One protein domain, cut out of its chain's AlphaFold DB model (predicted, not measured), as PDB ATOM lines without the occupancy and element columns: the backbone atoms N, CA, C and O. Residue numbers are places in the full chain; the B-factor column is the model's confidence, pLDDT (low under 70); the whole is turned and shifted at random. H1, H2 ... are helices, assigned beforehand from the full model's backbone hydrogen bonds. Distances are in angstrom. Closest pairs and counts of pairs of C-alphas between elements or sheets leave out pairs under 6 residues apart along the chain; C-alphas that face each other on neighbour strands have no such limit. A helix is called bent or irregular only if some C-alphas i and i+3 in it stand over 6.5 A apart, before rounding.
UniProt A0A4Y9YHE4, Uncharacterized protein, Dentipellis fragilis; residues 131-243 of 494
ATOM      1  N   GLY A 131     151.643 125.782 158.179       90.94
ATOM      2  CA  GLY A 131     152.144 124.438 157.872       90.94
ATOM      3  C   GLY A 131     152.935 124.306 156.564       90.94
ATOM      4  O   GLY A 131     153.635 125.223 156.131       90.94
ATOM      5  N   ASP A 132     152.835 123.130 155.944       91.25
ATOM      6  CA  ASP A 132     153.613 122.737 154.760       91.25
ATOM      7  C   ASP A 132     153.285 123.564 153.512       91.25
ATOM      8  O   ASP A 132     154.136 123.727 152.636       91.25
ATOM      9  N   ASN A 133     152.077 124.125 153.430       91.38
ATOM     10  CA  ASN A 133     151.663 124.968 152.307       91.38
ATOM     11  C   ASN A 133     152.536 126.222 152.197       91.38
ATOM     12  O   ASN A 133     152.970 126.570 151.102       91.38
ATOM     13  N   ALA A 134     152.891 126.818 153.336       93.56
ATOM     14  CA  ALA A 134     153.774 127.978 153.409       93.56
ATOM     15  C   ALA A 134     155.137 127.697 152.760       93.56
ATOM     16  O   ALA A 134     155.670 128.481 151.971       93.56
ATOM     17  N   TRP A 135     155.690 126.527 153.081       93.25
ATOM     18  CA  TRP A 135     156.966 126.062 152.560       93.25
ATOM     19  C   TRP A 135     156.882 125.712 151.079       93.25
ATOM     20  O   TRP A 135     157.780 126.084 150.328       93.25
ATOM     21  N   ARG A 136     155.801 125.064 150.627       94.06
ATOM     22  CA  ARG A 136     155.572 124.801 149.197       94.06
ATOM     23  C   ARG A 136     155.524 126.097 148.396       94.06
ATOM     24  O   ARG A 136     156.184 126.170 147.365       94.06
ATOM     25  N   THR A 137     154.819 127.117 148.885       94.81
ATOM     26  CA  THR A 137     154.765 128.436 148.242       94.81
ATOM     27  C   THR A 137     156.148 129.078 148.170       94.81
ATOM     28  O   THR A 137     156.539 129.561 147.111       94.81
ATOM     29  N   LEU A 138     156.929 129.027 149.254       94.69
ATOM     30  CA  LEU A 138     158.298 129.548 149.263       94.69
ATOM     31  C   LEU A 138     159.206 128.807 148.267       94.69
ATOM     32  O   LEU A 138     159.968 129.439 147.535       94.69
ATOM     33  N   ILE A 139     159.116 127.476 148.212       95.12
ATOM     34  CA  ILE A 139     159.883 126.653 147.271       95.12
ATOM     35  C   ILE A 139     159.469 126.980 145.834       95.12
ATOM     36  O   ILE A 139     160.334 127.214 144.996       95.12
ATOM     37  N   GLN A 140     158.169 127.037 145.540       95.06
ATOM     38  CA  GLN A 140     157.665 127.398 144.213       95.06
ATOM     39  C   GLN A 140     158.138 128.791 143.792       95.06
ATOM     40  O   GLN A 140     158.612 128.944 142.671       95.06
ATOM     41  N   ALA A 141     158.104 129.774 144.696       95.69
ATOM     42  CA  ALA A 141     158.610 131.116 144.432       95.69
ATOM     43  C   ALA A 141     160.117 131.115 144.115       95.69
ATOM     44  O   ALA A 141     160.534 131.728 143.136       95.69
ATOM     45  N   TRP A 142     160.929 130.373 144.877       96.25
ATOM     46  CA  TRP A 142     162.364 130.220 144.605       96.25
ATOM     47  C   TRP A 142     162.628 129.573 143.240       96.25
ATOM     48  O   TRP A 142     163.520 129.993 142.495       96.25
ATOM     49  N   LEU A 143     161.883 128.510 142.928       95.94
ATOM     50  CA  LEU A 143     161.992 127.773 141.674       95.94
ATOM     51  C   LEU A 143     161.582 128.642 140.476       95.94
ATOM     52  O   LEU A 143     162.257 128.595 139.445       95.94
ATOM     53  N   GLU A 144     160.533 129.450 140.625       96.94
ATOM     54  CA  GLU A 144     160.057 130.377 139.601       96.94
ATOM     55  C   GLU A 144     161.017 131.551 139.398       96.94
ATOM     56  O   GLU A 144     161.359 131.863 138.261       96.94
ATOM     57  N   GLU A 145     161.555 132.144 140.467       97.12
ATOM     58  CA  GLU A 145     162.593 133.176 140.351       97.12
ATOM     59  C   GLU A 145     163.811 132.649 139.578       97.12
ATOM     60  O   GLU A 145     164.346 133.323 138.694       97.12
ATOM     61  N   GLY A 146     164.211 131.406 139.854       96.12
ATOM     62  CA  GLY A 146     165.270 130.733 139.115       96.12
ATOM     63  C   GLY A 146     164.977 130.591 137.619       96.12
ATOM     64  O   GLY A 146     165.894 130.761 136.819       96.12
ATOM     65  N   ARG A 147     163.721 130.326 137.230       97.12
ATOM     66  CA  ARG A 147     163.284 130.292 135.820       97.12
ATOM     67  C   ARG A 147     163.275 131.681 135.192       97.12
ATOM     68  O   ARG A 147     163.810 131.856 134.105       97.12
ATOM     69  N   VAL A 148     162.745 132.684 135.891       97.00
ATOM     70  CA  VAL A 148     162.728 134.075 135.413       97.00
ATOM     71  C   VAL A 148     164.147 134.569 135.126       97.00
ATOM     72  O   VAL A 148     164.375 135.215 134.107       97.00
ATOM     73  N   ARG A 149     165.125 134.213 135.968       96.44
ATOM     74  CA  ARG A 149     166.538 134.544 135.734       96.44
ATOM     75  C   ARG A 149     167.133 133.861 134.502       96.44
ATOM     76  O   ARG A 149     168.051 134.422 133.920       96.44
ATOM     77  N   MET A 150     166.619 132.705 134.074       96.75
ATOM     78  CA  MET A 150     167.090 132.039 132.852       96.75
ATOM     79  C   MET A 150     166.705 132.786 131.576       96.75
ATOM     80  O   MET A 150     167.357 132.583 130.561       96.75
ATOM     81  N   ARG A 151     165.708 133.682 131.611       96.25
ATOM     82  CA  ARG A 151     165.275 134.461 130.435       96.25
ATOM     83  C   ARG A 151     166.339 135.410 129.894       96.25
ATOM     84  O   ARG A 151     166.162 135.976 128.816       96.25
ATOM     85  N   THR A 152     167.431 135.620 130.630       95.62
ATOM     86  CA  THR A 152     168.587 136.347 130.112       95.62
ATOM     87  C   THR A 152     169.141 135.607 128.892       95.62
ATOM     88  O   THR A 152     169.474 134.430 129.024       95.62
ATOM     89  N   PRO A 153     169.266 136.259 127.722       96.00
ATOM     90  CA  PRO A 153     169.770 135.602 126.522       96.00
ATOM     91  C   PRO A 153     171.158 135.008 126.758       96.00
ATOM     92  O   PRO A 153     172.057 135.703 127.236       96.00
ATOM     93  N   VAL A 154     171.336 133.745 126.385       97.00
ATOM     94  CA  VAL A 154     172.608 133.022 126.496       97.00
ATOM     95  C   VAL A 154     172.988 132.412 125.146       97.00
ATOM     96  O   VAL A 154     172.118 132.201 124.303       97.00
ATOM     97  N   PRO A 155     174.282 132.143 124.898       96.38
ATOM     98  CA  PRO A 155     174.721 131.634 123.600       96.38
ATOM     99  C   PRO A 155     174.331 130.171 123.349       96.38
ATOM    100  O   PRO A 155     174.287 129.760 122.193       96.38
ATOM    101  N   SER A 156     174.047 129.386 124.395       96.75
ATOM    102  CA  SER A 156     173.656 127.981 124.261       96.75
ATOM    103  C   SER A 156     172.684 127.526 125.354       96.75
ATOM    104  O   SER A 156     172.655 128.074 126.460       96.75
ATOM    105  N   THR A 157     171.922 126.466 125.071       95.44
ATOM    106  CA  THR A 157     171.028 125.815 126.044       95.44
ATOM    107  C   THR A 157     171.820 125.239 127.226       95.44
ATOM    108  O   THR A 157     171.362 125.296 128.369       95.44
ATOM    109  N   LYS A 158     173.051 124.757 126.984       94.88
ATOM    110  CA  LYS A 158     173.983 124.286 128.022       94.88
ATOM    111  C   LYS A 158     174.337 125.400 129.010       94.88
ATOM    112  O   LYS A 158     174.318 125.166 130.217       94.88
ATOM    113  N   ASP A 159     174.581 126.615 128.523       95.50
ATOM    114  CA  ASP A 159     174.894 127.762 129.383       95.50
ATOM    115  C   ASP A 159     173.683 128.212 130.213       95.50
ATOM    116  O   ASP A 159     173.844 128.524 131.394       95.50
ATOM    117  N   ALA A 160     172.465 128.160 129.651       96.69
ATOM    118  CA  ALA A 160     171.233 128.421 130.408       96.69
ATOM    119  C   ALA A 160     171.085 127.440 131.578       96.69
ATOM    120  O   ALA A 160     170.805 127.834 132.714       96.69
ATOM    121  N   LEU A 161     171.293 126.148 131.308       95.81
ATOM    122  CA  LEU A 161     171.184 125.097 132.316       95.81
ATOM    123  C   LEU A 161     172.290 125.207 133.368       95.81
ATOM    124  O   LEU A 161     172.003 125.097 134.558       95.81
ATOM    125  N   ARG A 162     173.532 125.508 132.973       94.62
ATOM    126  CA  ARG A 162     174.631 125.747 133.920       94.62
ATOM    127  C   ARG A 162     174.338 126.944 134.829       94.62
ATOM    128  O   ARG A 162     174.518 126.844 136.041       94.62
ATOM    129  N   ALA A 163     173.817 128.043 134.281       95.50
ATOM    130  CA  ALA A 163     173.383 129.190 135.079       95.50
ATOM    131  C   ALA A 163     172.262 128.811 136.066       95.50
ATOM    132  O   ALA A 163     172.296 129.209 137.235       95.50
ATOM    133  N   ARG A 164     171.304 127.977 135.636       96.19
ATOM    134  CA  ARG A 164     170.234 127.457 136.500       96.19
ATOM    135  C   ARG A 164     170.767 126.579 137.633       96.19
ATOM    136  O   ARG A 164     170.281 126.685 138.761       96.19
ATOM    137  N   LEU A 165     171.760 125.738 137.353       94.00
ATOM    138  CA  LEU A 165     172.412 124.894 138.355       94.00
ATOM    139  C   LEU A 165     173.201 125.729 139.372       94.00
ATOM    140  O   LEU A 165     173.047 125.503 140.572       94.00
ATOM    141  N   HIS A 166     173.937 126.752 138.930       93.88
ATOM    142  CA  HIS A 166     174.611 127.689 139.837       93.88
ATOM    143  C   HIS A 166     173.637 128.457 140.732       93.88
ATOM    144  O   HIS A 166     173.900 128.647 141.916       93.88
ATOM    145  N   TYR A 167     172.473 128.859 140.214       95.69
ATOM    146  CA  TYR A 167     171.448 129.488 141.050       95.69
ATOM    147  C   TYR A 167     170.963 128.560 142.177       95.69
ATOM    148  O   TYR A 167     170.652 129.011 143.279       95.69
ATOM    149  N   ASN A 168     170.910 127.255 141.911       94.38
ATOM    150  CA  ASN A 168     170.506 126.257 142.894       94.38
ATOM    151  C   ASN A 168     171.612 125.915 143.900       94.38
ATOM    152  O   ASN A 168     171.294 125.380 144.961       94.38
ATOM    153  N   GLU A 169     172.871 126.259 143.612       93.19
ATOM    154  CA  GLU A 169     174.048 125.959 144.431       93.19
ATOM    155  C   GLU A 169     173.877 126.209 145.946       93.19
ATOM    156  O   GLU A 169     174.101 125.282 146.734       93.19
ATOM    157  N   PRO A 170     173.399 127.388 146.399       94.31
ATOM    158  CA  PRO A 170     173.196 127.657 147.826       94.31
ATOM    159  C   PRO A 170     172.099 126.799 148.478       94.31
ATOM    160  O   PRO A 170     172.123 126.602 149.692       94.31
ATOM    161  N   ALA A 171     171.148 126.281 147.698       93.06
ATOM    162  CA  ALA A 171     170.016 125.494 148.185       93.06
ATOM    163  C   ALA A 171     170.179 123.981 147.956       93.06
ATOM    164  O   ALA A 171     169.321 123.209 148.383       93.06
ATOM    165  N   LEU A 172     171.278 123.530 147.334       88.12
ATOM    166  CA  LEU A 172     171.489 122.125 146.951       88.12
ATOM    167  C   LEU A 172     171.289 121.136 148.104       88.12
ATOM    168  O   LEU A 172     170.751 120.051 147.898       88.12
ATOM    169  N   ALA A 173     171.691 121.504 149.325       87.69
ATOM    170  CA  ALA A 173     171.542 120.645 150.501       87.69
ATOM    171  C   ALA A 173     170.072 120.404 150.901       87.69
ATOM    172  O   ALA A 173     169.771 119.394 151.534       87.69
ATOM    173  N   HIS A 174     169.171 121.316 150.527       90.44
ATOM    174  CA  HIS A 174     167.758 121.311 150.906       90.44
ATOM    175  C   HIS A 174     166.827 120.940 149.750       90.44
ATOM    176  O   HIS A 174     165.688 120.553 149.993       90.44
ATOM    177  N   LEU A 175     167.299 120.999 148.500       89.31
ATOM    178  CA  LEU A 175     166.484 120.683 147.325       89.31
ATOM    179  C   LEU A 175     165.812 119.300 147.372       89.31
ATOM    180  O   LEU A 175     164.634 119.235 147.038       89.31
ATOM    181  N   PRO A 176     166.458 118.205 147.822       89.25
ATOM    182  CA  PRO A 176     165.777 116.913 147.902       89.25
ATOM    183  C   PRO A 176     164.591 116.906 148.871       89.25
ATOM    184  O   PRO A 176     163.578 116.273 148.595       89.25
ATOM    185  N   GLU A 177     164.710 117.604 150.002       90.38
ATOM    186  CA  GLU A 177     163.623 117.757 150.974       90.38
ATOM    187  C   GLU A 177     162.529 118.674 150.416       90.38
ATOM    188  O   GLU A 177     161.349 118.359 150.528       90.38
ATOM    189  N   ALA A 178     162.916 119.744 149.717       92.75
ATOM    190  CA  ALA A 178     161.989 120.635 149.032       92.75
ATOM    191  C   ALA A 178     161.169 119.902 147.955       92.75
ATOM    192  O   ALA A 178     159.951 120.040 147.912       92.75
ATOM    193  N   PHE A 179     161.803 119.075 147.119       91.44
ATOM    194  CA  PHE A 179     161.096 118.264 146.126       91.44
ATOM    195  C   PHE A 179     160.260 117.154 146.765       91.44
ATOM    196  O   PHE A 179     159.171 116.882 146.275       91.44
ATOM    197  N   ALA A 180     160.713 116.553 147.871       91.19
ATOM    198  CA  ALA A 180     159.892 115.611 148.631       91.19
ATOM    199  C   ALA A 180     158.637 116.290 149.207       91.19
ATOM    200  O   ALA A 180     157.562 115.701 149.172       91.19
ATOM    201  N   LEU A 181     158.757 117.538 149.669       93.19
ATOM    202  CA  LEU A 181     157.632 118.333 150.157       93.19
ATOM    203  C   LEU A 181     156.688 118.770 149.028       93.19
ATOM    204  O   LEU A 181     155.475 118.786 149.204       93.19
ATOM    205  N   LEU A 182     157.223 119.113 147.856       93.19
ATOM    206  CA  LEU A 182     156.398 119.380 146.677       93.19
ATOM    207  C   LEU A 182     155.667 118.121 146.208       93.19
ATOM    208  O   LEU A 182     154.525 118.224 145.768       93.19
ATOM    209  N   ALA A 183     156.318 116.962 146.319       91.06
ATOM    210  CA  ALA A 183     155.757 115.685 145.918       91.06
ATOM    211  C   ALA A 183     154.826 115.060 146.959       91.06
ATOM    212  O   ALA A 183     154.117 114.109 146.638       91.06
ATOM    213  N   SER A 184     154.799 115.548 148.200       91.62
ATOM    214  CA  SER A 184     153.842 115.041 149.176       91.62
ATOM    215  C   SER A 184     152.432 115.530 148.812       91.62
ATOM    216  O   SER A 184     152.258 116.682 148.404       91.62
ATOM    217  N   PRO A 185     151.390 114.698 148.926       87.88
ATOM    218  CA  PRO A 185     150.019 115.139 148.675       87.88
ATOM    219  C   PRO A 185     149.644 116.280 149.636       87.88
ATOM    220  O   PRO A 185     150.025 116.258 150.804       87.88
ATOM    221  N   GLN A 186     148.931 117.301 149.147       84.62
ATOM    222  CA  GLN A 186     148.385 118.352 150.025       84.62
ATOM    223  C   GLN A 186     147.236 117.802 150.880       84.62
ATOM    224  O   GLN A 186     147.094 118.167 152.043       84.62
ATOM    225  N   TYR A 187     146.455 116.882 150.304       84.44
ATOM    226  CA  TYR A 187     145.321 116.224 150.939       84.44
ATOM    227  C   TYR A 187     145.222 114.777 150.423       84.44
ATOM    228  O   TYR A 187     145.138 114.559 149.217       84.44
ATOM    229  N   GLY A 188     145.214 113.788 151.323       72.88
ATOM    230  CA  GLY A 188     144.862 112.396 151.002       72.88
ATOM    231  C   GLY A 188     145.948 111.523 150.348       72.88
ATOM    232  O   GLY A 188     147.129 111.848 150.338       72.88
ATOM    233  N   ILE A 189     145.516 110.355 149.861       71.00
ATOM    234  CA  ILE A 189     146.292 109.333 149.133       71.00
ATOM    235  C   ILE A 189     145.912 109.520 147.651       71.00
ATOM    236  O   ILE A 189     144.714 109.528 147.370       71.00
ATOM    237  N   PRO A 190     146.847 109.731 146.703       61.47
ATOM    238  CA  PRO A 190     148.043 108.916 146.477       61.47
ATOM    239  C   PRO A 190     149.288 109.368 147.250       61.47
ATOM    240  O   PRO A 190     149.436 110.542 147.565       61.47
ATOM    241  N   PRO A 191     150.214 108.435 147.545       76.75
ATOM    242  CA  PRO A 191     151.344 108.688 148.437       76.75
ATOM    243  C   PRO A 191     152.368 109.704 147.900       76.75
ATOM    244  O   PRO A 191     153.135 110.231 148.700       76.75
ATOM    245  N   LEU A 192     152.407 109.970 146.587       87.12
ATOM    246  CA  LEU A 192     153.355 110.889 145.942       87.12
ATOM    247  C   LEU A 192     152.736 111.522 144.682       87.12
ATOM    248  O   LEU A 192     152.278 110.804 143.794       87.12
ATOM    249  N   ASP A 193     152.776 112.849 144.578       88.44
ATOM    250  CA  ASP A 193     152.422 113.630 143.391       88.44
ATOM    251  C   ASP A 193     153.693 114.165 142.713       88.44
ATOM    252  O   ASP A 193     154.260 115.175 143.113       88.44
ATOM    253  N   ILE A 194     154.169 113.497 141.664       88.62
ATOM    254  CA  ILE A 194     155.386 113.919 140.947       88.62
ATOM    255  C   ILE A 194     155.163 115.113 140.005       88.62
ATOM    256  O   ILE A 194     156.134 115.655 139.468       88.62
ATOM    257  N   ARG A 195     153.909 115.535 139.785       89.81
ATOM    258  CA  ARG A 195     153.566 116.562 138.789       89.81
ATOM    259  C   ARG A 195     154.282 117.891 139.037       89.81
ATOM    260  O   ARG A 195     154.811 118.427 138.070       89.81
ATOM    261  N   PRO A 196     154.391 118.426 140.271       89.94
ATOM    262  CA  PRO A 196     155.068 119.704 140.493       89.94
ATOM    263  C   PRO A 196     156.546 119.677 140.093       89.94
ATOM    264  O   PRO A 196     157.046 120.636 139.510       89.94
ATOM    265  N   ALA A 197     157.241 118.568 140.366       88.56
ATOM    266  CA  ALA A 197     158.634 118.400 139.965       88.56
ATOM    267  C   ALA A 197     158.757 118.315 138.438       88.56
ATOM    268  O   ALA A 197     159.586 119.006 137.853       88.56
ATOM    269  N   PHE A 198     157.885 117.533 137.796       91.44
ATOM    270  CA  PHE A 198     157.840 117.395 136.340       91.44
ATOM    271  C   PHE A 198     157.540 118.720 135.622       91.44
ATOM    272  O   PHE A 198     158.277 119.116 134.724       91.44
ATOM    273  N   TRP A 199     156.504 119.449 136.046       93.75
ATOM    274  CA  TRP A 199     156.161 120.750 135.464       93.75
ATOM    275  C   TRP A 199     157.283 121.766 135.644       93.75
ATOM    276  O   TRP A 199     157.566 122.544 134.734       93.75
ATOM    277  N   HIS A 200     157.967 121.732 136.790       94.06
ATOM    278  CA  HIS A 200     159.117 122.592 137.008       94.06
ATOM    279  C   HIS A 200     160.265 122.277 136.041       94.06
ATOM    280  O   HIS A 200     160.805 123.196 135.425       94.06
ATOM    281  N   THR A 201     160.646 121.006 135.879       94.19
ATOM    282  CA  THR A 201     161.762 120.640 134.993       94.19
ATOM    283  C   THR A 201     161.433 120.864 133.521       94.19
ATOM    284  O   THR A 201     162.287 121.364 132.788       94.19
ATOM    285  N   ALA A 202     160.190 120.612 133.103       95.25
ATOM    286  CA  ALA A 202     159.699 120.969 131.775       95.25
ATOM    287  C   ALA A 202     159.755 122.488 131.541       95.25
ATOM    288  O   ALA A 202     160.273 122.938 130.520       95.25
ATOM    289  N   GLY A 203     159.311 123.289 132.516       96.56
ATOM    290  CA  GLY A 203     159.377 124.750 132.449       96.56
ATOM    291  C   GLY A 203     160.803 125.311 132.460       96.56
ATOM    292  O   GLY A 203     161.034 126.387 131.919       96.56
ATOM    293  N   VAL A 204     161.768 124.610 133.064       97.06
ATOM    294  CA  VAL A 204     163.202 124.950 132.989       97.06
ATOM    295  C   VAL A 204     163.771 124.623 131.607       97.06
ATOM    296  O   VAL A 204     164.515 125.431 131.058       97.06
ATOM    297  N   ALA A 205     163.419 123.469 131.034       96.31
ATOM    298  CA  ALA A 205     163.852 123.078 129.693       96.31
ATOM    299  C   ALA A 205     163.311 124.035 128.616       96.31
ATOM    300  O   ALA A 205     164.054 124.435 127.722       96.31
ATOM    301  N   ASP A 206     162.048 124.450 128.739       96.19
ATOM    302  CA  ASP A 206     161.421 125.463 127.885       96.19
ATOM    303  C   ASP A 206     162.194 126.788 127.902       96.19
ATOM    304  O   ASP A 206     162.676 127.247 126.865       96.19
ATOM    305  N   GLU A 207     162.390 127.353 129.097       97.69
ATOM    306  CA  GLU A 207     163.093 128.627 129.277       97.69
ATOM    307  C   GLU A 207     164.557 128.541 128.814       97.69
ATOM    308  O   GLU A 207     165.081 129.502 128.255       97.69
ATOM    309  N   ALA A 208     165.216 127.385 128.970       97.00
ATOM    310  CA  ALA A 208     166.569 127.165 128.461       97.00
ATOM    311  C   ALA A 208     166.632 127.230 126.926       97.00
ATOM    312  O   ALA A 208     167.477 127.938 126.375       97.00
ATOM    313  N   CYS A 209     165.734 126.519 126.234       95.88
ATOM    314  CA  CYS A 209     165.644 126.557 124.770       95.88
ATOM    315  C   CYS A 209     165.272 127.960 124.268       95.88
ATOM    316  O   CYS A 209     165.825 128.434 123.272       95.88
ATOM    317  N   TYR A 210     164.364 128.645 124.971       95.62
ATOM    318  CA  TYR A 210     163.961 130.011 124.643       95.62
ATOM    319  C   TYR A 210     165.127 131.001 124.785       95.62
ATOM    320  O   TYR A 210     165.422 131.755 123.855       95.62
ATOM    321  N   ALA A 211     165.845 130.964 125.911       96.12
ATOM    322  CA  ALA A 211     166.980 131.846 126.181       96.12
ATOM    323  C   ALA A 211     168.142 131.654 125.191       96.12
ATOM    324  O   ALA A 211     168.834 132.619 124.859       96.12
ATOM    325  N   ALA A 212     168.318 130.428 124.688       96.81
ATOM    326  CA  ALA A 212     169.305 130.076 123.671       96.81
ATOM    327  C   ALA A 212     168.887 130.433 122.230       96.81
ATOM    328  O   ALA A 212     169.675 130.241 121.304       96.81
ATOM    329  N   LYS A 213     167.664 130.951 122.018       95.69
ATOM    330  CA  LYS A 213     167.074 131.226 120.690       95.69
ATOM    331  C   LYS A 213     167.160 130.024 119.751       95.69
ATOM    332  O   LYS A 213     167.521 130.148 118.578       95.69
ATOM    333  N   GLU A 214     166.865 128.851 120.288       92.12
ATOM    334  CA  GLU A 214     167.019 127.613 119.551       92.12
ATOM    335  C   GLU A 214     166.026 127.547 118.369       92.12
ATOM    336  O   GLU A 214     164.829 127.750 118.576       92.12
ATOM    337  N   PRO A 215     166.476 127.283 117.127       92.19
ATOM    338  CA  PRO A 215     165.619 127.364 115.940       92.19
ATOM    339  C   PRO A 215     164.769 126.103 115.703       92.19
ATOM    340  O   PRO A 215     164.276 125.906 114.594       92.19
ATOM    341  N   THR A 216     164.640 125.210 116.688       89.94
ATOM    342  CA  THR A 216     163.900 123.951 116.539       89.94
ATOM    343  C   THR A 216     162.394 124.216 116.438       89.94
ATOM    344  O   THR A 216     161.811 124.947 117.235       89.94
ATOM    345  N   ILE A 217     161.760 123.636 115.414       87.50
ATOM    346  CA  ILE A 217     160.329 123.784 115.105       87.50
ATOM    347  C   ILE A 217     159.714 122.379 114.983       87.50
ATOM    348  O   ILE A 217     160.385 121.433 114.559       87.50
ATOM    349  N   GLY A 218     158.432 122.228 115.326       88.44
ATOM    350  CA  GLY A 218     157.678 120.979 115.149       88.44
ATOM    351  C   GLY A 218     157.980 119.924 116.219       88.44
ATOM    352  O   GLY A 218     158.282 120.265 117.355       88.44
ATOM    353  N   LEU A 219     157.912 118.632 115.882       88.38
ATOM    354  CA  LEU A 219     158.089 117.529 116.848       88.38
ATOM    355  C   LEU A 219     159.495 117.473 117.472       88.38
ATOM    356  O   LEU A 219     159.652 117.096 118.635       88.38
ATOM    357  N   SER A 220     160.512 117.940 116.740       88.50
ATOM    358  CA  SER A 220     161.892 118.052 117.243       88.50
ATOM    359  C   SER A 220     162.003 118.942 118.492       88.50
ATOM    360  O   SER A 220     162.815 118.675 119.379       88.50
ATOM    361  N   TRP A 221     161.133 119.950 118.607       90.00
ATOM    362  CA  TRP A 221     161.036 120.841 119.764       90.00
ATOM    363  C   TRP A 221     160.569 120.097 121.022       90.00
ATOM    364  O   TRP A 221     161.145 120.275 122.097       90.00
ATOM    365  N   TYR A 222     159.571 119.215 120.888       91.44
ATOM    366  CA  TYR A 222     159.042 118.423 122.003       91.44
ATOM    367  C   TYR A 222     160.073 117.403 122.484       91.44
ATOM    368  O   TYR A 222     160.353 117.328 123.680       91.44
ATOM    369  N   SER A 223     160.689 116.672 121.547       92.38
ATOM    370  CA  SER A 223     161.711 115.665 121.853       92.38
ATOM    371  C   SER A 223     162.895 116.271 122.613       92.38
ATOM    372  O   SER A 223     163.323 115.748 123.644       92.38
ATOM    373  N   ARG A 224     163.368 117.447 122.178       90.75
ATOM    374  CA  ARG A 224     164.476 118.141 122.841       90.75
ATOM    375  C   ARG A 224     164.120 118.645 124.237       90.75
ATOM    376  O   ARG A 224     164.917 118.513 125.159       90.75
ATOM    377  N   ARG A 225     162.921 119.187 124.444       92.69
ATOM    378  CA  ARG A 225     162.489 119.623 125.785       92.69
ATOM    379  C   ARG A 225     162.295 118.452 126.733       92.69
ATOM    380  O   ARG A 225     162.700 118.541 127.890       92.69
ATOM    381  N   ALA A 226     161.724 117.356 126.241       93.00
ATOM    382  CA  ALA A 226     161.563 116.132 127.011       93.00
ATOM    383  C   ALA A 226     162.924 115.555 127.432       93.00
ATOM    384  O   ALA A 226     163.104 115.216 128.604       93.00
ATOM    385  N   SER A 227     163.906 115.512 126.524       93.75
ATOM    386  CA  SER A 227     165.249 115.016 126.839       93.75
ATOM    387  C   SER A 227     165.975 115.911 127.847       93.75
ATOM    388  O   SER A 227     166.524 115.406 128.828       93.75
ATOM    389  N   LEU A 228     165.905 117.237 127.696       94.19
ATOM    390  CA  LEU A 228     166.486 118.180 128.657       94.19
ATOM    391  C   LEU A 228     165.820 118.097 130.037       94.19
ATOM    392  O   LEU A 228     166.515 118.091 131.054       94.19
ATOM    393  N   ALA A 229     164.489 117.992 130.089       93.50
ATOM    394  CA  ALA A 229     163.756 117.828 131.342       93.50
ATOM    395  C   ALA A 229     164.131 116.513 132.047       93.50
ATOM    396  O   ALA A 229     164.305 116.502 133.269       93.50
ATOM    397  N   ALA A 230     164.315 115.425 131.291       91.88
ATOM    398  CA  ALA A 230     164.767 114.141 131.817       91.88
ATOM    399  C   ALA A 230     166.194 114.222 132.384       91.88
ATOM    400  O   ALA A 230     166.427 113.786 133.511       91.88
ATOM    401  N   VAL A 231     167.133 114.840 131.658       91.12
ATOM    402  CA  VAL A 231     168.514 115.048 132.130       91.12
ATOM    403  C   VAL A 231     168.533 115.883 133.413       91.12
ATOM    404  O   VAL A 231     169.213 115.521 134.374       91.12
ATOM    405  N   LEU A 232     167.749 116.963 133.472       89.69
ATOM    406  CA  LEU A 232     167.670 117.818 134.656       89.69
ATOM    407  C   LEU A 232     167.058 117.079 135.857       89.69
ATOM    408  O   LEU A 232     167.548 117.222 136.977       89.69
ATOM    409  N   MET A 233     166.025 116.260 135.633       87.38
ATOM    410  CA  MET A 233     165.440 115.404 136.671       87.38
ATOM    411  C   MET A 233     166.462 114.415 137.232       87.38
ATOM    412  O   MET A 233     166.618 114.325 138.450       87.38
ATOM    413  N   VAL A 234     167.191 113.710 136.361       87.38
ATOM    414  CA  VAL A 234     168.244 112.773 136.781       87.38
ATOM    415  C   VAL A 234     169.321 113.504 137.573       87.38
ATOM    416  O   VAL A 234     169.699 113.039 138.645       87.38
ATOM    417  N   TYR A 235     169.755 114.681 137.114       85.62
ATOM    418  CA  TYR A 235     170.747 115.488 137.822       85.62
ATOM    419  C   TYR A 235     170.281 115.862 139.234       85.62
ATOM    420  O   TYR A 235     171.021 115.673 140.197       85.62
ATOM    421  N   ILE A 236     169.042 116.345 139.384       81.69
ATOM    422  CA  ILE A 236     168.470 116.714 140.689       81.69
ATOM    423  C   ILE A 236     168.440 115.511 141.647       81.69
ATOM    424  O   ILE A 236     168.702 115.671 142.842       81.69
ATOM    425  N   ILE A 237     168.149 114.312 141.136       79.06
ATOM    426  CA  ILE A 237     168.092 113.078 141.930       79.06
ATOM    427  C   ILE A 237     169.505 112.590 142.304       79.06
ATOM    428  O   ILE A 237     169.773 112.317 143.478       79.06
ATOM    429  N   GLU A 238     170.424 112.515 141.338       79.31
ATOM    430  CA  GLU A 238     171.785 111.982 141.515       79.31
ATOM    431  C   GLU A 238     172.702 112.901 142.331       79.31
ATOM    432  O   GLU A 238     173.595 112.420 143.035       79.31
ATOM    433  N   PHE A 239     172.455 114.215 142.343       69.44
ATOM    434  CA  PHE A 239     173.280 115.166 143.098       69.44
ATOM    435  C   PHE A 239     173.358 114.832 144.605       69.44
ATOM    436  O   PHE A 239     174.351 115.128 145.278       69.44
ATOM    437  N   LYS A 240     172.345 114.144 145.153       61.41
ATOM    438  CA  LYS A 240     172.341 113.666 146.546       61.41
ATOM    439  C   LYS A 240     173.256 112.452 146.767       61.41
ATOM    440  O   LYS A 240     173.806 112.295 147.858       61.41
ATOM    441  N   SER A 241     173.426 111.605 145.751       62.06
ATOM    442  CA  SER A 241     174.192 110.355 145.826       62.06
ATOM    443  C   SER A 241     175.697 110.621 145.953       62.06
ATOM    444  O   SER A 241     176.376 110.026 146.794       62.06
ATOM    445  N   VAL A 242     176.210 111.599 145.197       57.59
ATOM    446  CA  VAL A 242     177.650 111.907 145.128       57.59
ATOM    447  C   VAL A 242     178.164 112.582 146.406       57.59
ATOM    448  O   VAL A 242     179.244 112.256 146.900       57.59
ATOM    449  N   ARG A 243     177.371 113.465 147.026       58.78
ATOM    450  CA  ARG A 243     177.816 114.252 148.193       58.78
ATOM    451  C   ARG A 243     177.778 113.483 149.521       58.78
ATOM    452  O   ARG A 243     178.413 113.896 150.488       58.78
TER     453      ARG A 243
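Overview. This is residues 131 to 243 of the 494 residues of an uncharacterized protein of Dentipellis fragilis (UniProt A0A4Y9YHE4). The longest helix, H5, crosses the helix H4 as an X, and H4 is in the middle of the domain, in contact with the other four helices. The helical hairpin H1 and H2 packs on H4, with H1 running nearly alongside it, and the short H3 packs crosswise at the other end, on parts of H1, H4 and H5. The printed part has 113 residues with five named helices, in the order H1 H2 H3 H4 H5, and no named strand; its class is all helix. It is compact, with a radius of gyration of the C-alphas of 14.6 A, and spans 43 by 30 by 27 A.

Along the chain. H5, residues 219 to 243, measures 37.2 A and ends at C-alpha 243 at (177.816, 114.252, 148.193). It has a kink of 30 degrees near residue 237, and it is neither bent nor irregular, but only just: C-alphas 237 and 240 are 6.3 A apart. H4, residues 195 to 211, measures 23.9 A from C-alpha 195 at (153.566, 116.562, 138.789). H1, residues 132 to 150, measures 27.4 A and begins with C-alpha 132 at (153.613, 122.737, 154.760). H2, residues 157 to 171, measures 22.2 A and is irregular: C-alphas 167 and 170 are 7.2 A apart. H3, residues 175 to 183, measures 11.9 A.

Arrangement. H4 is the hub, touching four helices, and the helix packing is mostly crossed. H5 touches H4 with residues 225 to 233 alone, at a steep tilt of 63 degrees, opposite ways; their closest C-alphas, Thr 201 and Ala 229, are 5.0 A apart. H1 touches H4 at a shallow tilt of 15 degrees, the same way, closest at the C-alphas of Arg 147 and Val 204, 6.0 A. H2 touches H4 at a steep tilt of 48 degrees, closest at the C-alphas of Ala 160 and Ala 208, 5.2 A. H1 and H2 form a hairpin, at a tilt of 36 degrees that is only just steep. H3 touches H4 closest at the C-alphas of Leu 182 and Pro 196, 6.3 A, and H1 at those of Arg 136 and Leu 182, 6.0 A. H3 touches H5 at the C-alphas of Pro 176 and Lys 240, 7.4 A, their closest. H1 and H5 are apart, and H2 and H5 are near each other. In H1, H3 and H4 every O i to N i+4 pair is within hydrogen-bond range; in H2 9 of 11 are, in H5 18 of 21.

Size, cuts and confidence. The two C-alphas farthest apart, of Pro 155 and Gly 188, are 44.9 A apart. The printed part has no cut. The link from H3 to H4, 11 residues, is long, and that from H2 to H3 is tight. The mean pLDDT of the printed part is 90.5; residue 190 and residues 239 to 243 are under 70.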